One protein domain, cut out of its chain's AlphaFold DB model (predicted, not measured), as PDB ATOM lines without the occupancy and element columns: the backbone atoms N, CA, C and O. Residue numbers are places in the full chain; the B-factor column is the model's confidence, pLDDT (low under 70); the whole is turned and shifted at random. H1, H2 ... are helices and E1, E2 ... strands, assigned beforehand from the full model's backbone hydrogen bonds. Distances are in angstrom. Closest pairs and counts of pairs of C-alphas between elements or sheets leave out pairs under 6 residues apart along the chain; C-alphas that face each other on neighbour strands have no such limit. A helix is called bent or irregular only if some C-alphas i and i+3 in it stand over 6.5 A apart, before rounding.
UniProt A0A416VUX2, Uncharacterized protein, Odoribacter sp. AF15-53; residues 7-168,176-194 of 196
ATOM      1  N   LYS A   7     -34.151  29.017 -32.476       93.38
ATOM      2  CA  LYS A   7     -34.885  28.232 -31.483       93.38
ATOM      3  C   LYS A   7     -35.387  26.898 -32.044       93.38
ATOM      4  O   LYS A   7     -35.319  25.890 -31.354       93.38
ATOM      5  N   GLU A   8     -35.888  26.883 -33.275       92.75
ATOM      6  CA  GLU A   8     -36.321  25.640 -33.928       92.75
ATOM      7  C   GLU A   8     -35.135  24.709 -34.208       92.75
ATOM      8  O   GLU A   8     -35.272  23.496 -34.044       92.75
ATOM      9  N   VAL A   9     -33.963  25.258 -34.563       92.56
ATOM     10  CA  VAL A   9     -32.723  24.471 -34.668       92.56
ATOM     11  C   VAL A   9     -32.370  23.867 -33.312       92.56
ATOM     12  O   VAL A   9     -32.195  22.658 -33.228       92.56
ATOM     13  N   GLU A  10     -32.317  24.668 -32.247       94.00
ATOM     14  CA  GLU A  10     -31.997  24.197 -30.891       94.00
ATOM     15  C   GLU A  10     -32.949  23.081 -30.435       94.00
ATOM     16  O   GLU A  10     -32.497  22.009 -30.032       94.00
ATOM     17  N   GLU A  11     -34.264  23.288 -30.570       94.25
ATOM     18  CA  GLU A  11     -35.286  22.303 -30.191       94.25
ATOM     19  C   GLU A  11     -35.142  20.990 -30.973       94.25
ATOM     20  O   GLU A  11     -35.278  19.902 -30.407       94.25
ATOM     21  N   TYR A  12     -34.843  21.065 -32.271       92.50
ATOM     22  CA  TYR A  12     -34.622  19.873 -33.082       92.50
ATOM     23  C   TYR A  12     -33.318  19.164 -32.702       92.50
ATOM     24  O   TYR A  12     -33.300  17.940 -32.547       92.50
ATOM     25  N   MET A  13     -32.237  19.920 -32.535       92.81
ATOM     26  CA  MET A  13     -30.913  19.411 -32.194       92.81
ATOM     27  C   MET A  13     -30.911  18.716 -30.832       92.81
ATOM     28  O   MET A  13     -30.313  17.647 -30.704       92.81
ATOM     29  N   ASP A  14     -31.621  19.255 -29.842       92.06
ATOM     30  CA  ASP A  14     -31.755  18.650 -28.511       92.06
ATOM     31  C   ASP A  14     -32.465  17.289 -28.544       92.06
ATOM     32  O   ASP A  14     -32.174  16.405 -27.735       92.06
ATOM     33  N   LEU A  15     -33.392  17.103 -29.488       93.19
ATOM     34  CA  LEU A  15     -34.173  15.874 -29.625       93.19
ATOM     35  C   LEU A  15     -33.483  14.807 -30.482       93.19
ATOM     36  O   LEU A  15     -33.702  13.615 -30.252       93.19
ATOM     37  N   HIS A  16     -32.684  15.212 -31.474       92.38
ATOM     38  CA  HIS A  16     -32.225  14.307 -32.533       92.38
ATOM     39  C   HIS A  16     -30.699  14.183 -32.651       92.38
ATOM     40  O   HIS A  16     -30.217  13.201 -33.221       92.38
ATOM     41  N   SER A  17     -29.926  15.130 -32.109       92.56
ATOM     42  CA  SER A  17     -28.463  15.096 -32.193       92.56
ATOM     43  C   SER A  17     -27.813  14.403 -30.990       92.56
ATOM     44  O   SER A  17     -28.374  14.283 -29.901       92.56
ATOM     45  N   ASN A  18     -26.582  13.935 -31.174       90.69
ATOM     46  CA  ASN A  18     -25.724  13.398 -30.120       90.69
ATOM     47  C   ASN A  18     -24.288  13.934 -30.277       90.69
ATOM     48  O   ASN A  18     -24.027  14.806 -31.104       90.69
ATOM     49  N   SER A  19     -23.341  13.497 -29.440       88.81
ATOM     50  CA  SER A  19     -21.970  14.034 -29.484       88.81
ATOM     51  C   SER A  19     -21.207  13.697 -30.771       88.81
ATOM     52  O   SER A  19     -20.213  14.352 -31.053       88.81
ATOM     53  N   TYR A  20     -21.661  12.736 -31.581       85.38
ATOM     54  CA  TYR A  20     -20.963  12.301 -32.794       85.38
ATOM     55  C   TYR A  20     -21.480  12.959 -34.078       85.38
ATOM     56  O   TYR A  20     -20.672  13.179 -34.973       85.38
ATOM     57  N   ASN A  21     -22.777  13.282 -34.171       85.88
ATOM     58  CA  ASN A  21     -23.404  13.776 -35.410       85.88
ATOM     59  C   ASN A  21     -23.895  15.233 -35.347       85.88
ATOM     60  O   ASN A  21     -24.352  15.763 -36.351       85.88
ATOM     61  N   ARG A  22     -23.818  15.909 -34.191       90.00
ATOM     62  CA  ARG A  22     -24.391  17.261 -34.046       90.00
ATOM     63  C   ARG A  22     -23.827  18.294 -35.016       90.00
ATOM     64  O   ARG A  22     -24.549  19.195 -35.414       90.00
ATOM     65  N   LEU A  23     -22.549  18.194 -35.382       86.75
ATOM     66  CA  LEU A  23     -21.984  19.158 -36.319       86.75
ATOM     67  C   LEU A  23     -22.556  18.945 -37.723       86.75
ATOM     68  O   LEU A  23     -23.001  19.904 -38.333       86.75
ATOM     69  N   GLU A  24     -22.587  17.700 -38.195       82.94
ATOM     70  CA  GLU A  24     -23.209  17.328 -39.471       82.94
ATOM     71  C   GLU A  24     -24.662  17.795 -39.537       82.94
ATOM     72  O   GLU A  24     -25.021  18.545 -40.437       82.94
ATOM     73  N   MET A  25     -25.459  17.461 -38.519       86.88
ATOM     74  CA  MET A  25     -26.865  17.860 -38.453       86.88
ATOM     75  C   MET A  25     -27.042  19.377 -38.434       86.88
ATOM     76  O   MET A  25     -27.925  19.894 -39.111       86.88
ATOM     77  N   LEU A  26     -26.204  20.112 -37.691       88.88
ATOM     78  CA  LEU A  26     -26.245  21.574 -37.713       88.88
ATOM     79  C   LEU A  26     -26.034  22.096 -39.138       88.88
ATOM     80  O   LEU A  26     -26.739  23.013 -39.558       88.88
ATOM     81  N   MET A  27     -25.082  21.518 -39.871       83.25
ATOM     82  CA  MET A  27     -24.783  21.940 -41.236       83.25
ATOM     83  C   MET A  27     -25.911  21.581 -42.202       83.25
ATOM     84  O   MET A  27     -26.354  22.459 -42.938       83.25
ATOM     85  N   GLU A  28     -26.458  20.367 -42.136       79.94
ATOM     86  CA  GLU A  28     -27.636  19.972 -42.922       79.94
ATOM     87  C   GLU A  28     -28.812  20.930 -42.686       79.94
ATOM     88  O   GLU A  28     -29.417  21.452 -43.626       79.94
ATOM     89  N   MET A  29     -29.084  21.249 -41.419       81.81
ATOM     90  CA  MET A  29     -30.196  22.110 -41.028       81.81
ATOM     91  C   MET A  29     -29.984  23.593 -41.325       81.81
ATOM     92  O   MET A  29     -30.962  24.305 -41.529       81.81
ATOM     93  N   CYS A  30     -28.756  24.102 -41.281       79.75
ATOM     94  CA  CYS A  30     -28.505  25.538 -41.439       79.75
ATOM     95  C   CYS A  30     -28.041  25.917 -42.849       79.75
ATOM     96  O   CYS A  30     -28.061  27.105 -43.194       79.75
ATOM     97  N   CYS A  31     -27.563  24.948 -43.634       70.94
ATOM     98  CA  CYS A  31     -26.883  25.180 -44.908       70.94
ATOM     99  C   CYS A  31     -27.407  24.333 -46.084       70.94
ATOM    100  O   CYS A  31     -27.149  24.742 -47.217       70.94
ATOM    101  N   CYS A  32     -28.160  23.242 -45.856       69.06
ATOM    102  CA  CYS A  32     -28.694  22.379 -46.927       69.06
ATOM    103  C   CYS A  32     -30.221  22.447 -47.064       69.06
ATOM    104  O   CYS A  32     -30.745  22.923 -48.072       69.06
ATOM    105  N   ASP A  33     -30.931  21.934 -46.055       60.59
ATOM    106  CA  ASP A  33     -32.356  21.587 -46.142       60.59
ATOM    107  C   ASP A  33     -33.254  22.734 -45.676       60.59
ATOM    108  O   ASP A  33     -34.328  22.988 -46.234       60.59
ATOM    109  N   THR A  34     -32.787  23.458 -44.660       65.19
ATOM    110  CA  THR A  34     -33.423  24.651 -44.107       65.19
ATOM    111  C   THR A  34     -32.400  25.778 -43.982       65.19
ATOM    112  O   THR A  34     -31.193  25.552 -43.963       65.19
ATOM    113  N   PHE A  35     -32.869  27.028 -43.969       75.00
ATOM    114  CA  PHE A  35     -31.970  28.184 -43.987       75.00
ATOM    115  C   PHE A  35     -32.125  28.992 -42.715       75.00
ATOM    116  O   PHE A  35     -33.184  29.581 -42.473       75.00
ATOM    117  N   ILE A  36     -31.047  29.079 -41.937       80.56
ATOM    118  CA  ILE A  36     -30.933  30.141 -40.948       80.56
ATOM    119  C   ILE A  36     -30.557  31.428 -41.680       80.56
ATOM    120  O   ILE A  36     -29.622  31.473 -42.490       80.56
ATOM    121  N   LYS A  37     -31.360  32.467 -41.460       77.12
ATOM    122  CA  LYS A  37     -31.219  33.731 -42.183       77.12
ATOM    123  C   LYS A  37     -30.010  34.522 -41.694       77.12
ATOM    124  O   LYS A  37     -29.253  35.055 -42.502       77.12
ATOM    125  N   ASP A  38     -29.845  34.588 -40.378       83.88
ATOM    126  CA  ASP A  38     -28.885  35.471 -39.736       83.88
ATOM    127  C   ASP A  38     -27.587  34.713 -39.427       83.88
ATOM    128  O   ASP A  38     -27.564  33.757 -38.652       83.88
ATOM    129  N   VAL A  39     -26.480  35.162 -40.028       83.06
ATOM    130  CA  VAL A  39     -25.136  34.584 -39.825       83.06
ATOM    131  C   VAL A  39     -24.671  34.675 -38.363       83.06
ATOM    132  O   VAL A  39     -23.847  33.882 -37.921       83.06
ATOM    133  N   GLU A  40     -25.227  35.609 -37.586       90.62
ATOM    134  CA  GLU A  40     -24.988  35.698 -36.143       90.62
ATOM    135  C   GLU A  40     -25.551  34.502 -35.377       90.62
ATOM    136  O   GLU A  40     -24.858  33.959 -34.518       90.62
ATOM    137  N   ASP A  41     -26.776  34.078 -35.701       92.19
ATOM    138  CA  ASP A  41     -27.385  32.910 -35.066       92.19
ATOM    139  C   ASP A  41     -26.638  31.640 -35.480       92.19
ATOM    140  O   ASP A  41     -26.381  30.775 -34.645       92.19
ATOM    141  N   PHE A  42     -26.220  31.551 -36.748       90.94
ATOM    142  CA  PHE A  42     -25.366  30.458 -37.213       90.94
ATOM    143  C   PHE A  42     -24.044  30.395 -36.444       90.94
ATOM    144  O   PHE A  42     -23.658  29.324 -35.983       90.94
ATOM    145  N   ALA A  43     -23.358  31.528 -36.280       92.69
ATOM    146  CA  ALA A  43     -22.104  31.592 -35.540       92.69
ATOM    147  C   ALA A  43     -22.288  31.173 -34.070       92.69
ATOM    148  O   ALA A  43     -21.474  30.416 -33.544       92.69
ATOM    149  N   GLU A  44     -23.375  31.593 -33.421       94.81
ATOM    150  CA  GLU A  44     -23.665  31.187 -32.043       94.81
ATOM    151  C   GLU A  44     -23.928  29.678 -31.921       94.81
ATOM    152  O   GLU A  44     -23.347  29.010 -31.061       94.81
ATOM    153  N   LEU A  45     -24.737  29.114 -32.826       94.56
ATOM    154  CA  LEU A  45     -24.988  27.672 -32.874       94.56
ATOM    155  C   LEU A  45     -23.697  26.893 -33.161       94.56
ATOM    156  O   LEU A  45     -23.419  25.893 -32.496       94.56
ATOM    157  N   LEU A  46     -22.878  27.359 -34.110       94.25
ATOM    158  CA  LEU A  46     -21.616  26.714 -34.463       94.25
ATOM    159  C   LEU A  46     -20.671  26.653 -33.262       94.25
ATOM    160  O   LEU A  46     -20.138  25.582 -32.989       94.25
ATOM    161  N   GLY A  47     -20.496  27.752 -32.522       94.31
ATOM    162  CA  GLY A  47     -19.644  27.780 -31.330       94.31
ATOM    163  C   GLY A  47     -20.035  26.714 -30.300       94.31
ATOM    164  O   GLY A  47     -19.188  25.962 -29.804       94.31
ATOM    165  N   TYR A  48     -21.335  26.574 -30.040       92.62
ATOM    166  CA  TYR A  48     -21.860  25.591 -29.093       92.62
ATOM    167  C   TYR A  48     -21.750  24.140 -29.594       92.62
ATOM    168  O   TYR A  48     -21.256  23.256 -28.883       92.62
ATOM    169  N   TYR A  49     -22.200  23.854 -30.817       92.50
ATOM    170  CA  TYR A  49     -22.239  22.477 -31.318       92.50
ATOM    171  C   TYR A  49     -20.869  21.962 -31.763       92.50
ATOM    172  O   TYR A  49     -20.620  20.764 -31.628       92.50
ATOM    173  N   TYR A  50     -19.959  22.832 -32.218       92.94
ATOM    174  CA  TYR A  50     -18.567  22.465 -32.495       92.94
ATOM    175  C   TYR A  50     -17.847  22.026 -31.214       92.94
ATOM    176  O   TYR A  50     -17.355  20.900 -31.144       92.94
ATOM    177  N   SER A  51     -17.848  22.875 -30.178       88.56
ATOM    178  CA  SER A  51     -17.110  22.641 -28.918       88.56
ATOM    179  C   SER A  51     -17.614  21.421 -28.132       88.56
ATOM    180  O   SER A  51     -16.935  20.882 -27.252       88.56
ATOM    181  N   SER A  52     -18.809  20.942 -28.472       87.19
ATOM    182  CA  SER A  52     -19.451  19.788 -27.853       87.19
ATOM    183  C   SER A  52     -19.509  18.539 -28.752       87.19
ATOM    184  O   SER A  52     -20.144  17.550 -28.374       87.19
ATOM    185  N   CYS A  53     -18.837  18.551 -29.912       88.88
ATOM    186  CA  CYS A  53     -18.763  17.432 -30.857       88.88
ATOM    187  C   CYS A  53     -17.490  16.584 -30.653       88.88
ATOM    188  O   CYS A  53     -16.391  17.104 -30.486       88.88
ATOM    189  N   ASP A  54     -17.621  15.258 -30.697       83.44
ATOM    190  CA  ASP A  54     -16.529  14.304 -30.471       83.44
ATOM    191  C   ASP A  54     -15.861  13.813 -31.769       83.44
ATOM    192  O   ASP A  54     -14.755  13.269 -31.710       83.44
ATOM    193  N   ASN A  55     -16.502  13.976 -32.936       78.56
ATOM    194  CA  ASN A  55     -16.092  13.323 -34.189       78.56
ATOM    195  C   ASN A  55     -15.618  14.284 -35.297       78.56
ATOM    196  O   ASN A  55     -15.732  13.993 -36.486       78.56
ATOM    197  N   LEU A  56     -15.044  15.423 -34.905       83.19
ATOM    198  CA  LEU A  56     -14.664  16.524 -35.802       83.19
ATOM    199  C   LEU A  56     -13.677  16.141 -36.919       83.19
ATOM    200  O   LEU A  56     -13.636  16.808 -37.948       83.19
ATOM    201  N   TYR A  57     -12.890  15.071 -36.750       78.00
ATOM    202  CA  TYR A  57     -11.915  14.633 -37.759       78.00
ATOM    203  C   TYR A  57     -12.571  14.233 -39.089       78.00
ATOM    204  O   TYR A  57     -12.045  14.575 -40.145       78.00
ATOM    205  N   TYR A  58     -13.711  13.537 -39.043       73.88
ATOM    206  CA  TYR A  58     -14.422  13.117 -40.257       73.88
ATOM    207  C   TYR A  58     -15.098  14.295 -40.958       73.88
ATOM    208  O   TYR A  58     -15.241  14.284 -42.168       73.88
ATOM    209  N   TYR A  59     -15.420  15.354 -40.216       76.62
ATOM    210  CA  TYR A  59     -16.076  16.549 -40.740       76.62
ATOM    211  C   TYR A  59     -15.093  17.696 -40.996       76.62
ATOM    212  O   TYR A  59     -15.487  18.854 -40.986       76.62
ATOM    213  N   ARG A  60     -13.797  17.434 -41.196       78.44
ATOM    214  CA  ARG A  60     -12.770  18.494 -41.255       78.44
ATOM    215  C   ARG A  60     -13.003  19.549 -42.349       78.44
ATOM    216  O   ARG A  60     -12.801  20.733 -42.081       78.44
ATOM    217  N   GLY A  61     -13.476  19.145 -43.532       75.44
ATOM    218  CA  GLY A  61     -13.833  20.071 -44.616       75.44
ATOM    219  C   GLY A  61     -15.047  20.931 -44.256       75.44
ATOM    220  O   GLY A  61     -15.008  22.157 -44.357       75.44
ATOM    221  N   VAL A  62     -16.086  20.287 -43.718       77.25
ATOM    222  CA  VAL A  62     -17.307  20.915 -43.188       77.25
ATOM    223  C   VAL A  62     -16.980  21.928 -42.081       77.25
ATOM    224  O   VAL A  62     -17.432  23.069 -42.132       77.25
ATOM    225  N   VAL A  63     -16.137  21.548 -41.115       85.44
ATOM    226  CA  VAL A  63     -15.646  22.402 -40.019       85.44
ATOM    227  C   VAL A  63     -14.978  23.655 -40.574       85.44
ATOM    228  O   VAL A  63     -15.299  24.765 -40.151       85.44
ATOM    229  N   ARG A  64     -14.043  23.493 -41.518       84.75
ATOM    230  CA  ARG A  64     -13.297  24.617 -42.092       84.75
ATOM    231  C   ARG A  64     -14.238  25.597 -42.794       84.75
ATOM    232  O   ARG A  64     -14.188  26.787 -42.498       84.75
ATOM    233  N   LYS A  65     -15.141  25.102 -43.647       79.25
ATOM    234  CA  LYS A  65     -16.147  25.939 -44.325       79.25
ATOM    235  C   LYS A  65     -17.071  26.650 -43.332       79.25
ATOM    236  O   LYS A  65     -17.311  27.847 -43.480       79.25
ATOM    237  N   ALA A  66     -17.541  25.955 -42.295       84.25
ATOM    238  CA  ALA A  66     -18.387  26.546 -41.258       84.25
ATOM    239  C   ALA A  66     -17.699  27.743 -40.574       84.25
ATOM    240  O   ALA A  66     -18.301  28.810 -40.428       84.25
ATOM    241  N   PHE A  67     -16.415  27.605 -40.223       88.06
ATOM    242  CA  PHE A  67     -15.648  28.695 -39.620       88.06
ATOM    243  C   PHE A  67     -15.325  29.838 -40.585       88.06
ATOM    244  O   PHE A  67     -15.235  30.974 -40.123       88.06
ATOM    245  N   THR A  68     -15.215  29.601 -41.897       82.38
ATOM    246  CA  THR A  68     -15.108  30.688 -42.889       82.38
ATOM    247  C   THR A  68     -16.297  31.642 -42.780       82.38
ATOM    248  O   THR A  68     -16.092  32.839 -42.582       82.38
ATOM    249  N   TYR A  69     -17.529  31.130 -42.795       78.44
ATOM    250  CA  TYR A  69     -18.728  31.970 -42.677       78.44
ATOM    251  C   TYR A  69     -18.882  32.591 -41.291       78.44
ATOM    252  O   TYR A  69     -19.112  33.793 -41.161       78.44
ATOM    253  N   ALA A  70     -18.714  31.791 -40.238       84.69
ATOM    254  CA  ALA A  70     -18.887  32.281 -38.878       84.69
ATOM    255  C   ALA A  70     -17.818  33.313 -38.475       84.69
ATOM    256  O   ALA A  70     -18.076  34.154 -37.613       84.69
ATOM    257  N   SER A  71     -16.644  33.317 -39.124       84.75
ATOM    258  CA  SER A  71     -15.600  34.323 -38.877       84.75
ATOM    259  C   SER A  71     -16.050  35.759 -39.181       84.75
ATOM    260  O   SER A  71     -15.536  36.695 -38.564       84.75
ATOM    261  N   LEU A  72     -17.074  35.946 -40.031       81.69
ATOM    262  CA  LEU A  72     -17.707  37.246 -40.295       81.69
ATOM    263  C   LEU A  72     -18.410  37.833 -39.059       81.69
ATOM    264  O   LEU A  72     -18.696  39.031 -39.025       81.69
ATOM    265  N   ARG A  73     -18.717  36.995 -38.061       89.00
ATOM    266  CA  ARG A  73     -19.342  37.347 -36.775       89.00
ATOM    267  C   ARG A  73     -18.653  36.613 -35.629       89.00
ATOM    268  O   ARG A  73     -19.301  35.985 -34.792       89.00
ATOM    269  N   LYS A  74     -17.319  36.671 -35.593       89.12
ATOM    270  CA  LYS A  74     -16.488  35.927 -34.631       89.12
ATOM    271  C   LYS A  74     -16.887  36.132 -33.169       89.12
ATOM    272  O   LYS A  74     -16.762  35.224 -32.360       89.12
ATOM    273  N   GLU A  75     -17.402  37.305 -32.822       92.19
ATOM    274  CA  GLU A  75     -17.885  37.624 -31.482       92.19
ATOM    275  C   GLU A  75     -19.070  36.760 -31.038       92.19
ATOM    276  O   GLU A  75     -19.287  36.607 -29.840       92.19
ATOM    277  N   ARG A  76     -19.818  36.182 -31.981       95.38
ATOM    278  CA  ARG A  76     -20.941  35.284 -31.700       95.38
ATOM    279  C   ARG A  76     -20.517  33.827 -31.519       95.38
ATOM    280  O   ARG A  76     -21.271  33.081 -30.913       95.38
ATOM    281  N   LEU A  77     -19.320  33.436 -31.971       95.44
ATOM    282  CA  LEU A  77     -18.780  32.078 -31.786       95.44
ATOM    283  C   LEU A  77     -18.461  31.749 -30.321       95.44
ATOM    284  O   LEU A  77     -18.333  30.581 -29.976       95.44
ATOM    285  N   MET A  78     -18.250  32.769 -29.490       96.31
ATOM    286  CA  MET A  78     -17.618  32.645 -28.181       96.31
ATOM    287  C   MET A  78     -18.533  33.145 -27.068       96.31
ATOM    288  O   MET A  78     -19.290  34.105 -27.224       96.31
ATOM    289  N   THR A  79     -18.399  32.540 -25.896       95.62
ATOM    290  CA  THR A  79     -18.958  33.066 -24.651       95.62
ATOM    291  C   THR A  79     -18.260  34.364 -24.235       95.62
ATOM    292  O   THR A  79     -17.166  34.705 -24.692       95.62
ATOM    293  N   THR A  80     -18.858  35.104 -23.297       96.31
ATOM    294  CA  THR A  80     -18.235  36.316 -22.737       96.31
ATOM    295  C   THR A  80     -16.871  36.037 -22.092       96.31
ATOM    296  O   THR A  80     -15.979  36.880 -22.176       96.31
ATOM    297  N   GLU A  81     -16.697  34.869 -21.471       96.19
ATOM    298  CA  GLU A  81     -15.427  34.462 -20.858       96.19
ATOM    299  C   GLU A  81     -14.339  34.237 -21.916       96.19
ATOM    300  O   GLU A  81     -13.242  34.785 -21.802       96.19
ATOM    301  N   GLU A  82     -14.665  33.511 -22.984       97.38
ATOM    302  CA  GLU A  82     -13.763  33.248 -24.112       97.38
ATOM    303  C   GLU A  82     -13.364  34.533 -24.851       97.38
ATOM    304  O   GLU A  82     -12.196  34.714 -25.201       97.38
ATOM    305  N   LEU A  83     -14.297  35.476 -25.019       97.06
ATOM    306  CA  LEU A  83     -14.014  36.788 -25.609       97.06
ATOM    307  C   LEU A  83     -13.051  37.618 -24.757       97.06
ATOM    308  O   LEU A  83     -12.131  38.246 -25.289       97.06
ATOM    309  N   GLU A  84     -13.251  37.643 -23.440       97.62
ATOM    310  CA  GLU A  84     -12.359  38.374 -22.540       97.62
ATOM    311  C   GLU A  84     -10.984  37.695 -22.461       97.62
ATOM    312  O   GLU A  84      -9.964  38.385 -22.428       97.62
ATOM    313  N   PHE A  85     -10.922  36.362 -22.524       97.50
ATOM    314  CA  PHE A  85      -9.660  35.635 -22.653       97.50
ATOM    315  C   PHE A  85      -8.922  36.024 -23.940       97.50
ATOM    316  O   PHE A  85      -7.767  36.450 -23.873       97.50
ATOM    317  N   LEU A  86      -9.596  35.969 -25.096       97.25
ATOM    318  CA  LEU A  86      -9.032  36.360 -26.392       97.25
ATOM    319  C   LEU A  86      -8.493  37.794 -26.363       97.25
ATOM    320  O   LEU A  86      -7.385  38.063 -26.824       97.25
ATOM    321  N   LYS A  87      -9.254  38.726 -25.787       97.44
ATOM    322  CA  LYS A  87      -8.860  40.135 -25.666       97.44
ATOM    323  C   LYS A  87      -7.593  40.329 -24.828       97.44
ATOM    324  O   LYS A  87      -6.799  41.216 -25.144       97.44
ATOM    325  N   ASN A  88      -7.400  39.506 -23.799       97.69
ATOM    326  CA  ASN A  88      -6.246  39.561 -22.903       97.69
ATOM    327  C   ASN A  88      -5.005  38.823 -23.437       97.69
ATOM    328  O   ASN A  88      -3.934  38.931 -22.835       97.69
ATOM    329  N   LEU A  89      -5.104  38.120 -24.572       98.00
ATOM    330  CA  LEU A  89      -3.934  37.545 -25.233       98.00
ATOM    331  C   LEU A  89      -2.976  38.643 -25.746       98.00
ATOM    332  O   LEU A  89      -3.419  39.723 -26.173       98.00
ATOM    333  N   PRO A  90      -1.654  38.382 -25.751       98.06
ATOM    334  CA  PRO A  90      -0.683  39.273 -26.383       98.06
ATOM    335  C   PRO A  90      -0.944  39.393 -27.889       98.06
ATOM    336  O   PRO A  90      -1.590  38.540 -28.490       98.06
ATOM    337  N   ASP A  91      -0.423  40.445 -28.522       97.94
ATOM    338  CA  ASP A  91      -0.646  40.678 -29.959       97.94
ATOM    339  C   ASP A  91      -0.043  39.587 -30.847       97.94
ATOM    340  O   ASP A  91      -0.548  39.350 -31.940       97.94
ATOM    341  N   LYS A  92       0.987  38.892 -30.353       97.94
ATOM    342  CA  LYS A  92       1.534  37.678 -30.958       97.94
ATOM    343  C   LYS A  92       1.423  36.523 -29.986       97.94
ATOM    344  O   LYS A  92       1.886  36.640 -28.851       97.94
ATOM    345  N   VAL A  93       0.869  35.411 -30.448       97.88
ATOM    346  CA  VAL A  93       0.697  34.194 -29.650       97.88
ATOM    347  C   VAL A  93       1.407  33.022 -30.310       97.88
ATOM    348  O   VAL A  93       1.459  32.925 -31.536       97.88
ATOM    349  N   THR A  94       1.945  32.122 -29.490       98.12
ATOM    350  CA  THR A  94       2.439  30.827 -29.961       98.12
ATOM    351  C   THR A  94       1.335  29.793 -29.804       98.12
ATOM    352  O   THR A  94       0.805  29.627 -28.706       98.12
ATOM    353  N   ILE A  95       1.018  29.095 -30.887       97.94
ATOM    354  CA  ILE A  95       0.040  28.011 -30.925       97.94
ATOM    355  C   ILE A  95       0.720  26.696 -31.308       97.94
ATOM    356  O   ILE A  95       1.717  26.677 -32.038       97.94
ATOM    357  N   TYR A  96       0.145  25.590 -30.847       97.50
ATOM    358  CA  TYR A  96       0.643  24.239 -31.061       97.50
ATOM    359  C   TYR A  96      -0.461  23.328 -31.583       97.50
ATOM    360  O   TYR A  96      -1.628  23.489 -31.230       97.50
ATOM    361  N   ARG A  97      -0.096  22.331 -32.390       95.19
ATOM    362  CA  ARG A  97      -1.023  21.275 -32.811       95.19
ATOM    363  C   ARG A  97      -0.300  19.942 -32.923       95.19
ATOM    364  O   ARG A  97       0.740  19.837 -33.572       95.19
ATOM    365  N   GLY A  98      -0.867  18.925 -32.281       94.00
ATOM    366  CA  GLY A  98      -0.451  17.538 -32.443       94.00
ATOM    367  C   GLY A  98      -1.119  16.932 -33.668       94.00
ATOM    368  O   GLY A  98      -2.340  16.976 -33.786       94.00
ATOM    369  N   MET A  99      -0.334  16.381 -34.589       91.62
ATOM    370  CA  MET A  99      -0.837  15.881 -35.869       91.62
ATOM    371  C   MET A  99       0.037  14.761 -36.435       91.62
ATOM    372  O   MET A  99       1.043  14.355 -35.844       91.62
ATOM    373  N   THR A 100      -0.349  14.222 -37.588       90.75
ATOM    374  CA  THR A 100       0.533  13.317 -38.339       90.75
ATOM    375  C   THR A 100       1.634  14.103 -39.055       90.75
ATOM    376  O   THR A 100       1.446  15.266 -39.399       90.75
ATOM    377  N   VAL A 101       2.793  13.483 -39.299       90.50
ATOM    378  CA  VAL A 101       3.861  14.111 -40.107       90.50
ATOM    379  C   VAL A 101       3.353  14.432 -41.513       90.50
ATOM    380  O   VAL A 101       3.655  15.494 -42.038       90.50
ATOM    381  N   GLU A 102       2.535  13.554 -42.086       87.69
ATOM    382  CA  GLU A 102       1.848  13.790 -43.358       87.69
ATOM    383  C   GLU A 102       1.018  15.083 -43.308       87.69
ATOM    384  O   GLU A 102       1.269  15.989 -44.095       87.69
ATOM    385  N   GLU A 103       0.136  15.231 -42.309       86.06
ATOM    386  CA  GLU A 103      -0.650  16.459 -42.096       86.06
ATOM    387  C   GLU A 103       0.224  17.699 -41.907       86.06
ATOM    388  O   GLU A 103      -0.113  18.777 -42.388       86.06
ATOM    389  N   SER A 104       1.395  17.562 -41.287       87.44
ATOM    390  CA  SER A 104       2.292  18.704 -41.096       87.44
ATOM    391  C   SER A 104       2.880  19.274 -42.389       87.44
ATOM    392  O   SER A 104       3.340  20.414 -42.384       87.44
ATOM    393  N   THR A 105       2.861  18.496 -43.474       83.69
ATOM    394  CA  THR A 105       3.373  18.902 -44.794       83.69
ATOM    395  C   THR A 105       2.298  19.444 -45.727       83.69
ATOM    396  O   THR A 105       2.630  19.941 -46.801       83.69
ATOM    397  N   LYS A 106       1.028  19.344 -45.326       78.94
ATOM    398  CA  LYS A 106      -0.110  19.807 -46.113       78.94
ATOM    399  C   LYS A 106      -0.195  21.327 -46.096       78.94
ATOM    400  O   LYS A 106       0.206  21.972 -45.122       78.94
ATOM    401  N   GLU A 107      -0.723  21.887 -47.181       69.12
ATOM    402  CA  GLU A 107      -0.984  23.324 -47.281       69.12
ATOM    403  C   GLU A 107      -1.995  23.760 -46.213       69.12
ATOM    404  O   GLU A 107      -1.814  24.790 -45.555       69.12
ATOM    405  N   HIS A 108      -2.991  22.908 -45.960       72.50
ATOM    406  CA  HIS A 108      -4.005  23.117 -44.940       72.50
ATOM    407  C   HIS A 108      -3.896  22.069 -43.835       72.50
ATOM    408  O   HIS A 108      -3.720  20.874 -44.053       72.50
ATOM    409  N   GLN A 109      -3.976  22.555 -42.602       84.62
ATOM    410  CA  GLN A 109      -3.942  21.749 -41.386       84.62
ATOM    411  C   GLN A 109      -5.301  21.874 -40.701       84.62
ATOM    412  O   GLN A 109      -6.014  22.862 -40.913       84.62
ATOM    413  N   GLY A 110      -5.665  20.910 -39.852       86.62
ATOM    414  CA  GLY A 110      -6.912  21.033 -39.098       86.62
ATOM    415  C   GLY A 110      -6.950  22.308 -38.244       86.62
ATOM    416  O   GLY A 110      -5.921  22.796 -37.768       86.62
ATOM    417  N   VAL A 111      -8.155  22.847 -38.058       91.44
ATOM    418  CA  VAL A 111      -8.360  24.212 -37.541       91.44
ATOM    419  C   VAL A 111      -8.147  24.365 -36.034       91.44
ATOM    420  O   VAL A 111      -8.058  25.483 -35.545       91.44
ATOM    421  N   SER A 112      -8.084  23.251 -35.303       93.94
ATOM    422  CA  SER A 112      -8.000  23.214 -33.842       93.94
ATOM    423  C   SER A 112      -6.544  23.237 -33.374       93.94
ATOM    424  O   SER A 112      -5.776  22.302 -33.622       93.94
ATOM    425  N   TRP A 113      -6.142  24.313 -32.717       95.94
ATOM    426  CA  TRP A 113      -4.813  24.504 -32.140       95.94
ATOM    427  C   TRP A 113      -4.936  24.730 -30.637       95.94
ATOM    428  O   TRP A 113      -6.027  24.913 -30.114       95.94
ATOM    429  N   THR A 114      -3.822  24.730 -29.918       97.38
ATOM    430  CA  THR A 114      -3.810  24.996 -28.477       97.38
ATOM    431  C   THR A 114      -2.687  25.947 -28.092       97.38
ATOM    432  O   THR A 114      -1.645  25.984 -28.747       97.38
ATOM    433  N   LEU A 115      -2.881  26.708 -27.015       97.06
ATOM    434  CA  LEU A 115      -1.821  27.510 -26.394       97.06
ATOM    435  C   LEU A 115      -0.881  26.676 -25.502       97.06
ATOM    436  O   LEU A 115       0.214  27.137 -25.178       97.06
ATOM    437  N   ASP A 116      -1.265  25.450 -25.124       96.81
ATOM    438  CA  ASP A 116      -0.444  24.564 -24.294       96.81
ATOM    439  C   ASP A 116       0.217  23.461 -25.129       96.81
ATOM    440  O   ASP A 116      -0.418  22.523 -25.618       96.81
ATOM    441  N   LYS A 117       1.546  23.517 -25.231       96.88
ATOM    442  CA  LYS A 117       2.340  22.498 -25.920       96.88
ATOM    443  C   LYS A 117       2.082  21.079 -25.397       96.88
ATOM    444  O   LYS A 117       2.096  20.141 -26.190       96.88
ATOM    445  N   LYS A 118       1.820  20.900 -24.099       96.00
ATOM    446  CA  LYS A 118       1.544  19.577 -23.514       96.00
ATOM    447  C   LYS A 118       0.233  18.991 -24.019       96.00
ATOM    448  O   LYS A 118       0.153  17.780 -24.213       96.00
ATOM    449  N   VAL A 119      -0.768  19.835 -24.264       95.19
ATOM    450  CA  VAL A 119      -2.038  19.417 -24.872       95.19
ATOM    451  C   VAL A 119      -1.778  18.933 -26.301       95.19
ATOM    452  O   VAL A 119      -2.188  17.832 -26.667       95.19
ATOM    453  N   ALA A 120      -0.977  19.661 -27.086       95.62
ATOM    454  CA  ALA A 120      -0.579  19.210 -28.423       95.62
ATOM    455  C   ALA A 120       0.222  17.890 -28.399       95.62
ATOM    456  O   ALA A 120      -0.019  17.004 -29.220       95.62
ATOM    457  N   GLU A 121       1.144  17.720 -27.448       95.69
ATOM    458  CA  GLU A 121       1.894  16.471 -27.253       95.69
ATOM    459  C   GLU A 121       0.981  15.300 -26.859       95.69
ATOM    460  O   GLU A 121       1.161  14.185 -27.357       95.69
ATOM    461  N   PHE A 122      -0.026  15.540 -26.013       92.94
ATOM    462  CA  PHE A 122      -1.040  14.545 -25.670       92.94
ATOM    463  C   PHE A 122      -1.788  14.073 -26.923       92.94
ATOM    464  O   PHE A 122      -1.847  12.868 -27.180       92.94
ATOM    465  N   PHE A 123      -2.278  14.997 -27.755       89.69
ATOM    466  CA  PHE A 123      -2.968  14.646 -28.999       89.69
ATOM    467  C   PHE A 123      -2.063  13.950 -30.024       89.69
ATOM    468  O   PHE A 123      -2.515  13.044 -30.726       89.69
ATOM    469  N   ALA A 124      -0.781  14.317 -30.096       91.81
ATOM    470  CA  ALA A 124       0.168  13.675 -31.002       91.81
ATOM    471  C   ALA A 124       0.527  12.247 -30.566       91.81
ATOM    472  O   ALA A 124       0.593  11.353 -31.409       91.81
ATOM    473  N   TYR A 125       0.786  12.028 -29.273       91.25
ATOM    474  CA  TYR A 125       1.511  10.839 -28.809       91.25
ATOM    475  C   TYR A 125       0.740   9.944 -27.834       91.25
ATOM    476  O   TYR A 125       1.125   8.790 -27.651       91.25
ATOM    477  N   GLN A 126      -0.324  10.443 -27.202       86.69
ATOM    478  CA  GLN A 126      -1.076   9.711 -26.171       86.69
ATOM    479  C   GLN A 126      -2.535   9.455 -26.563       86.69
ATOM    480  O   GLN A 126      -3.125   8.460 -26.140       86.69
ATOM    481  N   TYR A 127      -3.126  10.316 -27.391       82.44
ATOM    482  CA  TYR A 127      -4.517  10.198 -27.809       82.44
ATOM    483  C   TYR A 127      -4.716   9.071 -28.835       82.44
ATOM    484  O   TYR A 127      -4.427   9.206 -30.023       82.44
ATOM    485  N   ILE A 128      -5.254   7.941 -28.371       73.12
ATOM    486  CA  ILE A 128      -5.435   6.713 -29.168       73.12
ATOM    487  C   ILE A 128      -6.834   6.544 -29.784       73.12
ATOM    488  O   ILE A 128      -7.102   5.514 -30.402       73.12
ATOM    489  N   ARG A 129      -7.750   7.517 -29.633       68.81
ATOM    490  CA  ARG A 129      -9.140   7.365 -30.124       68.81
ATOM    491  C   ARG A 129      -9.244   7.370 -31.654       68.81
ATOM    492  O   ARG A 129     -10.178   6.782 -32.186       68.81
ATOM    493  N   ASN A 130      -8.287   7.967 -32.367       70.56
ATOM    494  CA  ASN A 130      -8.279   7.969 -33.831       70.56
ATOM    495  C   ASN A 130      -7.460   6.786 -34.383       70.56
ATOM    496  O   ASN A 130      -6.254   6.895 -34.630       70.56
ATOM    497  N   GLN A 131      -8.131   5.649 -34.600       74.56
ATOM    498  CA  GLN A 131      -7.502   4.439 -35.145       74.56
ATOM    499  C   GLN A 131      -6.921   4.654 -36.551       74.56
ATOM    500  O   GLN A 131      -5.869   4.093 -36.862       74.56
ATOM    501  N   SER A 132      -7.543   5.517 -37.364       73.94
ATOM    502  CA  SER A 132      -7.125   5.829 -38.741       73.94
ATOM    503  C   SER A 132      -5.730   6.453 -38.811       73.94
ATOM    504  O   SER A 132      -5.042   6.353 -39.826       73.94
ATOM    505  N   THR A 133      -5.271   7.064 -37.717       79.56
ATOM    506  CA  THR A 133      -3.948   7.692 -37.647       79.56
ATOM    507  C   THR A 133      -2.998   7.009 -36.661       79.56
ATOM    508  O   THR A 133      -1.852   7.438 -36.548       79.56
ATOM    509  N   ALA A 134      -3.420   5.945 -35.967       81.06
ATOM    510  CA  ALA A 134      -2.669   5.342 -34.858       81.06
ATOM    511  C   ALA A 134      -1.280   4.809 -35.255       81.06
ATOM    512  O   ALA A 134      -0.356   4.826 -34.447       81.06
ATOM    513  N   LYS A 135      -1.119   4.347 -36.501       85.56
ATOM    514  CA  LYS A 135       0.157   3.830 -37.034       85.56
ATOM    515  C   LYS A 135       0.962   4.866 -37.823       85.56
ATOM    516  O   LYS A 135       2.068   4.561 -38.261       85.56
ATOM    517  N   LYS A 136       0.404   6.057 -38.051       88.50
ATOM    518  CA  LYS A 136       1.073   7.113 -38.818       88.50
ATOM    519  C   LYS A 136       2.104   7.818 -37.928       88.50
ATOM    520  O   LYS A 136       1.825   8.016 -36.744       88.50
ATOM    521  N   PRO A 137       3.269   8.227 -38.465       92.00
ATOM    522  CA  PRO A 137       4.233   9.025 -37.715       92.00
ATOM    523  C   PRO A 137       3.598  10.343 -37.253       92.00
ATOM    524  O   PRO A 137       2.797  10.945 -37.974       92.00
ATOM    525  N   LYS A 138       3.949  10.774 -36.041       94.00
ATOM    526  CA  LYS A 138       3.320  11.891 -35.322       94.00
ATOM    527  C   LYS A 138       4.313  13.012 -35.068       94.00
ATOM    528  O   LYS A 138       5.494  12.754 -34.848       94.00
ATOM    529  N   THR A 139       3.822  14.243 -35.063       95.44
ATOM    530  CA  THR A 139       4.618  15.439 -34.792       95.44
ATOM    531  C   THR A 139       3.789  16.493 -34.066       95.44
ATOM    532  O   THR A 139       2.558  16.463 -34.104       95.44
ATOM    533  N   VAL A 140       4.477  17.430 -33.418       97.06
ATOM    534  CA  VAL A 140       3.890  18.652 -32.868       97.06
ATOM    535  C   VAL A 140       4.394  19.819 -33.701       97.06
ATOM    536  O   VAL A 140       5.602  20.030 -33.811       97.06
ATOM    537  N   VAL A 141       3.467  20.563 -34.294       95.56
ATOM    538  CA  VAL A 141       3.762  21.791 -35.035       95.56
ATOM    539  C   VAL A 141       3.589  22.981 -34.102       95.56
ATOM    540  O   VAL A 141       2.639  23.024 -33.325       95.56
ATOM    541  N   GLU A 142       4.505  23.939 -34.199       96.62
ATOM    542  CA  GLU A 142       4.495  25.214 -33.480       96.62
ATOM    543  C   GLU A 142       4.390  26.355 -34.499       96.62
ATOM    544  O   GLU A 142       5.069  26.331 -35.532       96.62
ATOM    545  N   LYS A 143       3.545  27.353 -34.224       95.44
ATOM    546  CA  LYS A 143       3.421  28.576 -35.031       95.44
ATOM    547  C   LYS A 143       3.320  29.800 -34.130       95.44
ATOM    548  O   LYS A 143       2.706  29.736 -33.071       95.44
ATOM    549  N   VAL A 144       3.882  30.919 -34.581       97.06
ATOM    550  CA  VAL A 144       3.637  32.244 -33.997       97.06
ATOM    551  C   VAL A 144       2.708  32.993 -34.942       97.06
ATOM    552  O   VAL A 144       3.067  33.171 -36.105       97.06
ATOM    553  N   ILE A 145       1.545  33.405 -34.447       95.94
ATOM    554  CA  ILE A 145       0.504  34.093 -35.226       95.94
ATOM    555  C   ILE A 145       0.157  35.437 -34.586       95.94
ATOM    556  O   ILE A 145       0.393  35.641 -33.387       95.94
ATOM    557  N   ASP A 146      -0.415  36.343 -35.370       96.56
ATOM    558  CA  ASP A 146      -1.001  37.564 -34.832       96.56
ATOM    559  C   ASP A 146      -2.365  37.242 -34.198       96.56
ATOM    560  O   ASP A 146      -3.172  36.485 -34.738       96.56
ATOM    561  N   LYS A 147      -2.675  37.852 -33.050       95.56
ATOM    562  CA  LYS A 147      -3.960  37.676 -32.341       95.56
ATOM    563  C   LYS A 147      -5.173  37.960 -33.231       95.56
ATOM    564  O   LYS A 147      -6.238  37.387 -33.025       95.56
ATOM    565  N   SER A 148      -5.028  38.846 -34.218       93.50
ATOM    566  CA  SER A 148      -6.080  39.162 -35.188       93.50
ATOM    567  C   SER A 148      -6.449  37.999 -36.110       93.50
ATOM    568  O   SER A 148      -7.529  38.041 -36.691       93.50
ATOM    569  N   GLU A 149      -5.586  36.990 -36.240       93.06
ATOM    570  CA  GLU A 149      -5.819  35.788 -37.052       93.06
ATOM    571  C   GLU A 149      -6.617  34.706 -36.304       93.06
ATOM    572  O   GLU A 149      -7.032  33.718 -36.909       93.06
ATOM    573  N   ILE A 150      -6.838  34.871 -34.994       94.94
ATOM    574  CA  ILE A 150      -7.649  33.945 -34.197       94.94
ATOM    575  C   ILE A 150      -9.126  34.146 -34.538       94.94
ATOM    576  O   ILE A 150      -9.670  35.247 -34.390       94.94
ATOM    577  N   ILE A 151      -9.781  33.061 -34.951       95.06
ATOM    578  CA  ILE A 151     -11.214  33.046 -35.271       95.06
ATOM    579  C   ILE A 151     -12.040  32.876 -34.000       95.06
ATOM    580  O   ILE A 151     -13.000  33.612 -33.789       95.06
ATOM    581  N   ALA A 152     -11.652  31.933 -33.143       96.19
ATOM    582  CA  ALA A 152     -12.321  31.672 -31.878       96.19
ATOM    583  C   ALA A 152     -11.354  31.103 -30.838       96.19
ATOM    584  O   ALA A 152     -10.316  30.526 -31.178       96.19
ATOM    585  N   VAL A 153     -11.732  31.266 -29.575       96.88
ATOM    586  CA  VAL A 153     -11.141  30.591 -28.424       96.88
ATOM    587  C   VAL A 153     -12.232  29.750 -27.784       96.88
ATOM    588  O   VAL A 153     -13.304  30.283 -27.516       96.88
ATOM    589  N   PHE A 154     -11.948  28.482 -27.502       96.56
ATOM    590  CA  PHE A 154     -12.822  27.650 -26.680       96.56
ATOM    591  C   PHE A 154     -12.104  27.243 -25.397       96.56
ATOM    592  O   PHE A 154     -10.980  26.737 -25.439       96.56
ATOM    593  N   LEU A 155     -12.751  27.491 -24.256       94.25
ATOM    594  CA  LEU A 155     -12.209  27.208 -22.914       94.25
ATOM    595  C   LEU A 155     -12.851  25.971 -22.262       94.25
ATOM    596  O   LEU A 155     -12.665  25.692 -21.074       94.25
ATOM    597  N   GLY A 156     -13.639  25.224 -23.037       85.62
ATOM    598  CA  GLY A 156     -14.247  23.975 -22.600       85.62
ATOM    599  C   GLY A 156     -13.213  22.880 -22.316       85.62
ATOM    600  O   GLY A 156     -12.094  22.896 -22.818       85.62
ATOM    601  N   ARG A 157     -13.614  21.879 -21.521       78.62
ATOM    602  CA  ARG A 157     -12.824  20.659 -21.237       78.62
ATOM    603  C   ARG A 157     -11.436  20.908 -20.616       78.62
ATOM    604  O   ARG A 157     -10.573  20.048 -20.720       78.62
ATOM    605  N   GLU A 158     -11.254  22.039 -19.929       80.44
ATOM    606  CA  GLU A 158      -9.967  22.466 -19.344       80.44
ATOM    607  C   GLU A 158      -8.854  22.686 -20.390       80.44
ATOM    608  O   GLU A 158      -7.668  22.697 -20.057       80.44
ATOM    609  N   GLU A 159      -9.229  22.897 -21.653       84.44
ATOM    610  CA  GLU A 159      -8.308  23.183 -22.751       84.44
ATOM    611  C   GLU A 159      -8.390  24.663 -23.158       84.44
ATOM    612  O   GLU A 159      -9.393  25.337 -22.948       84.44
ATOM    613  N   GLN A 160      -7.300  25.184 -23.726       93.12
ATOM    614  CA  GLN A 160      -7.256  26.508 -24.355       93.12
ATOM    615  C   GLN A 160      -7.175  26.303 -25.865       93.12
ATOM    616  O   GLN A 160      -6.083  26.369 -26.446       93.12
ATOM    617  N   GLU A 161      -8.307  25.952 -26.472       96.44
ATOM    618  CA  GLU A 161      -8.400  25.702 -27.907       96.44
ATOM    619  C   GLU A 161      -8.437  27.030 -28.670       96.44
ATOM    620  O   GLU A 161      -9.169  27.954 -28.319       96.44
ATOM    621  N   ILE A 162      -7.640  27.116 -29.731       97.06
ATOM    622  CA  ILE A 162      -7.563  28.232 -30.664       97.06
ATOM    623  C   ILE A 162      -8.020  27.735 -32.028       97.06
ATOM    624  O   ILE A 162      -7.404  26.834 -32.599       97.06
ATOM    625  N   ILE A 163      -9.053  28.363 -32.582       95.81
ATOM    626  CA  ILE A 163      -9.445  28.136 -33.970       95.81
ATOM    627  C   ILE A 163      -8.610  29.035 -34.871       95.81
ATOM    628  O   ILE A 163      -8.718  30.264 -34.837       95.81
ATOM    629  N   TYR A 164      -7.775  28.397 -35.685       93.69
ATOM    630  CA  TYR A 164      -6.880  29.040 -36.636       93.69
ATOM    631  C   TYR A 164      -6.872  28.261 -37.952       93.69
ATOM    632  O   TYR A 164      -6.552  27.074 -37.991       93.69
ATOM    633  N   MET A 165      -7.212  28.944 -39.047       87.62
ATOM    634  CA  MET A 165      -7.325  28.329 -40.375       87.62
ATOM    635  C   MET A 165      -6.108  28.576 -41.277       87.62
ATOM    636  O   MET A 165      -6.024  27.963 -42.344       87.62
ATOM    637  N   GLY A 166      -5.165  29.430 -40.863       82.31
ATOM    638  CA  GLY A 166      -4.113  29.941 -41.744       82.31
ATOM    639  C   GLY A 166      -4.623  30.958 -42.765       82.31
ATOM    640  O   GLY A 166      -5.826  31.143 -42.939       82.31
ATOM    641  N   THR A 167      -3.699  31.628 -43.453       56.69
ATOM    642  CA  THR A 167      -4.023  32.578 -44.522       56.69
ATOM    643  C   THR A 167      -4.453  31.830 -45.787       56.69
ATOM    644  O   THR A 167      -3.615  31.530 -46.634       56.69
ATOM    645  N   ASN A 168      -5.748  31.535 -45.928       51.97
ATOM    646  CA  ASN A 168      -6.360  31.322 -47.240       51.97
ATOM    647  C   ASN A 168      -7.829  31.815 -47.241       51.97
ATOM    648  O   ASN A 168      -8.646  31.227 -46.530       51.97
ATOM    649  N   GLU A 176      -6.363  15.959 -51.074       47.22
ATOM    650  CA  GLU A 176      -6.855  14.849 -51.889       47.22
ATOM    651  C   GLU A 176      -7.662  13.784 -51.093       47.22
ATOM    652  O   GLU A 176      -7.640  12.607 -51.447       47.22
ATOM    653  N   ASP A 177      -8.405  14.144 -50.042       54.19
ATOM    654  CA  ASP A 177      -9.537  13.336 -49.568       54.19
ATOM    655  C   ASP A 177     -10.795  13.807 -50.310       54.19
ATOM    656  O   ASP A 177     -11.687  14.429 -49.734       54.19
ATOM    657  N   TRP A 178     -10.844  13.498 -51.610       51.31
ATOM    658  CA  TRP A 178     -11.892  13.927 -52.548       51.31
ATOM    659  C   TRP A 178     -13.299  13.573 -52.037       51.31
ATOM    660  O   TRP A 178     -14.239  14.318 -52.275       51.31
ATOM    661  N   GLU A 179     -13.436  12.473 -51.286       50.69
ATOM    662  CA  GLU A 179     -14.702  12.060 -50.661       50.69
ATOM    663  C   GLU A 179     -15.172  13.053 -49.581       50.69
ATOM    664  O   GLU A 179     -16.349  13.390 -49.522       50.69
ATOM    665  N   LEU A 180     -14.258  13.587 -48.758       56.59
ATOM    666  CA  LEU A 180     -14.600  14.566 -47.717       56.59
ATOM    667  C   LEU A 180     -14.851  15.964 -48.296       56.59
ATOM    668  O   LEU A 180     -15.587  16.755 -47.702       56.59
ATOM    669  N   GLU A 181     -14.220  16.282 -49.428       58.47
ATOM    670  CA  GLU A 181     -14.480  17.511 -50.179       58.47
ATOM    671  C   GLU A 181     -15.827  17.464 -50.897       58.47
ATOM    672  O   GLU A 181     -16.569  18.439 -50.810       58.47
ATOM    673  N   GLU A 182     -16.180  16.342 -51.531       59.81
ATOM    674  CA  GLU A 182     -17.471  16.160 -52.206       59.81
ATOM    675  C   GLU A 182     -18.630  16.234 -51.204       59.81
ATOM    676  O   GLU A 182     -19.592  16.960 -51.449       59.81
ATOM    677  N   ASP A 183     -18.505  15.606 -50.029       57.75
ATOM    678  CA  ASP A 183     -19.492  15.732 -48.948       57.75
ATOM    679  C   ASP A 183     -19.602  17.185 -48.454       57.75
ATOM    680  O   ASP A 183     -20.699  17.722 -48.285       57.75
ATOM    681  N   ALA A 184     -18.471  17.879 -48.287       60.25
ATOM    682  CA  ALA A 184     -18.455  19.289 -47.903       60.25
ATOM    683  C   ALA A 184     -18.897  20.243 -49.029       60.25
ATOM    684  O   ALA A 184     -19.142  21.416 -48.759       60.25
ATOM    685  N   GLU A 185     -18.932  19.837 -50.293       62.84
ATOM    686  CA  GLU A 185     -19.513  20.612 -51.399       62.84
ATOM    687  C   GLU A 185     -21.008  20.327 -51.544       62.84
ATOM    688  O   GLU A 185     -21.799  21.260 -51.677       62.84
ATOM    689  N   ALA A 186     -21.415  19.064 -51.420       56.41
ATOM    690  CA  ALA A 186     -22.809  18.641 -51.435       56.41
ATOM    691  C   ALA A 186     -23.599  19.213 -50.246       56.41
ATOM    692  O   ALA A 186     -24.769  19.560 -50.401       56.41
ATOM    693  N   MET A 187     -22.954  19.370 -49.083       57.50
ATOM    694  CA  MET A 187     -23.554  19.980 -47.893       57.50
ATOM    695  C   MET A 187     -23.598  21.527 -47.930       57.50
ATOM    696  O   MET A 187     -24.002  22.153 -46.950       57.50
ATOM    697  N   PHE A 188     -23.134  22.195 -48.996       61.88
ATOM    698  CA  PHE A 188     -22.924  23.649 -48.947       61.88
ATOM    699  C   PHE A 188     -23.183  24.372 -50.272       61.88
ATOM    700  O   PHE A 188     -22.283  24.527 -51.095       61.88
ATOM    701  N   TYR A 189     -24.380  24.953 -50.407       57.81
ATOM    702  CA  TYR A 189     -24.675  25.975 -51.420       57.81
ATOM    703  C   TYR A 189     -25.308  27.224 -50.772       57.81
ATOM    704  O   TYR A 189     -26.524  27.304 -50.603       57.81
ATOM    705  N   ARG A 190     -24.476  28.205 -50.378       58.47
ATOM    706  CA  ARG A 190     -24.886  29.481 -49.743       58.47
ATOM    707  C   ARG A 190     -24.214  30.696 -50.402       58.47
ATOM    708  O   ARG A 190     -23.467  31.431 -49.761       58.47
ATOM    709  N   GLU A 191     -24.508  30.938 -51.681       59.62
ATOM    710  CA  GLU A 191     -24.020  32.130 -52.413       59.62
ATOM    711  C   GLU A 191     -24.379  33.460 -51.712       59.62
ATOM    712  O   GLU A 191     -23.712  34.476 -51.897       59.62
ATOM    713  N   ASP A 192     -25.435  33.477 -50.889       62.44
ATOM    714  CA  ASP A 192     -25.938  34.664 -50.191       62.44
ATOM    715  C   ASP A 192     -25.053  35.134 -49.025       62.44
ATOM    716  O   ASP A 192     -25.185  36.280 -48.588       62.44
ATOM    717  N   TRP A 193     -24.147  34.289 -48.530       61.00
ATOM    718  CA  TRP A 193     -23.184  34.648 -47.483       61.00
ATOM    719  C   TRP A 193     -21.791  34.993 -48.022       61.00
ATOM    720  O   TRP A 193     -20.994  35.574 -47.290       61.00
ATOM    721  N   GLU A 194     -21.512  34.721 -49.300       51.25
ATOM    722  CA  GLU A 194     -20.249  35.090 -49.965       51.25
ATOM    723  C   GLU A 194     -20.160  36.592 -50.327       51.25
ATOM    724  O   GLU A 194     -19.124  37.059 -50.796       51.25
TER     725      GLU A 194
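AT A GLANCE: This is residues 7 to 168 and 176 to 194 of the 196 residues of an uncharacterized protein of Odoribacter sp. AF15-53 (UniProt A0A416VUX2). A small three-stranded sheet, E2, E5 and E4, bridges two lobes: a group of helices, H1 to H4 with H8, on its E4 side, and a long two-stranded ribbon, E1 and E3, with helix H7 packed on it, on its E2 side. H5 packs on E4 with its residues 81 to 86, and the short H6 sits at one end of the ribbon. The printed part has 181 residues, with eight named helices and five named strands in the order H1 H2 H3 H4 H5 E1 H6 E2 H7 E3 E4 E5 H8, and its class is mixed, helices and strands. The small sheet has the order E2, E5, E4 and the ribbon pairs E1 with E3, both antiparallel. The whole is compact and rounded, with a radius of gyration of the C-alphas of 16.2 A and spans of 41 by 38 by 30 A.

IN THESE COORDINATES: The three-stranded sheet is made of E2, residues 112 to 114, E5, residues 161 to 163, and E4, residues 152 to 154. The longest strands are E1, residues 92 to 100, 25.5 A from first to last C-alpha, and E3, residues 138 to 146, 26.0 A. C-alpha 92 is at (1.534, 37.678, -30.958). H6 is residues 101 to 104 and H7 residues 117 to 125, 12.0 A. H4, residues 60 to 76, is the longest helix, 21.0 A. It has a kink of 70 degrees near residue 70 and is irregular, with C-alphas 72 and 75 8.8 A apart. H3 is residues 39 to 51, 18.1 A, H5 residues 80 to 88, 12.4 A, and H2 residues 22 to 32, 14.5 A. H1, residues 7 to 16, 14.2 A, begins with C-alpha 7 at (-34.885, 28.232, -31.483). H8, residues 178 to 186, 11.9 A, ends with C-alpha 186 at (-22.809, 18.641, -51.435).

HOW THE PARTS SIT: In the sheet E2 E5 E4 the inner strand E5 is antiparallel to E2, with N 113 and O 162 at 2.8 A, and antiparallel to E4, with N 154 and O 161 at 2.9 A; E4 and E5 form a hairpin. H3, H4 and H5 only graze this sheet, and the closest C-alphas of H5 and E4, those of Glu 82 and Val 153, are 5.7 A apart. The closest C-alphas of E1 and E2, those of Arg 97 and Trp 113, are 5.0 A apart, with 7 pairs of C-alphas within 8 A. E1 and E3 are antiparallel at 159 degrees, with N 95 and O 143 at 2.8 A. The closest C-alphas of E1 and H7, those of Gly 98 and Ala 124, are 4.2 A apart, and those of H6 and E3, Val 101 and Lys 138, 5.3 A. The helices that touch are mostly crossed. H2 and H4 are the hubs, touching three helices each. H3 and H4 touch at a steep tilt of 57 degrees, opposite ways, closest at the C-alphas of Ala 43 and Ala 70, 4.7 A. H2 and H3 form a helical hairpin at a shallow tilt of 21 degrees, closest at Leu 23 and Tyr 49, C-alphas 6.0 A apart. H2 and H4 only just touch, with 3 pairs of C-alphas within 8 A, closest at Met 27 and Val 62, 7.8 A, and H4 does so with residues 62 to 66 alone. H1 touches H2, with the C-alphas of Met 13 and Arg 22 7.1 A apart, at a steep tilt of 45 degrees. H8 touches H4 through residues 60 to 65 of H4 alone, closest at the C-alphas of Val 62 and Ala 184, 5.1 A. H4 and E1, for instance, are apart. Every O i to N i+4 pair is within hydrogen-bond range in H1, H2, H3, H5, H7 and H8, but 9 of 13 in H4; H6 is too short for such a pair.

THE WHOLE: The two C-alphas farthest apart, those of Lys 7 and Pro 137, are 44.0 A apart. Residues 169 to 175 are not printed, and C-alphas 168 and 176 are 17.1 A apart across this cut. Of the links that are printed whole, the one from H7 to E3 is long, residues 126 to 137. The mean pLDDT of the printed part is 85.1; residues 32 to 34, 107, 129, 167 to 168 and 176 to 194 are under 70.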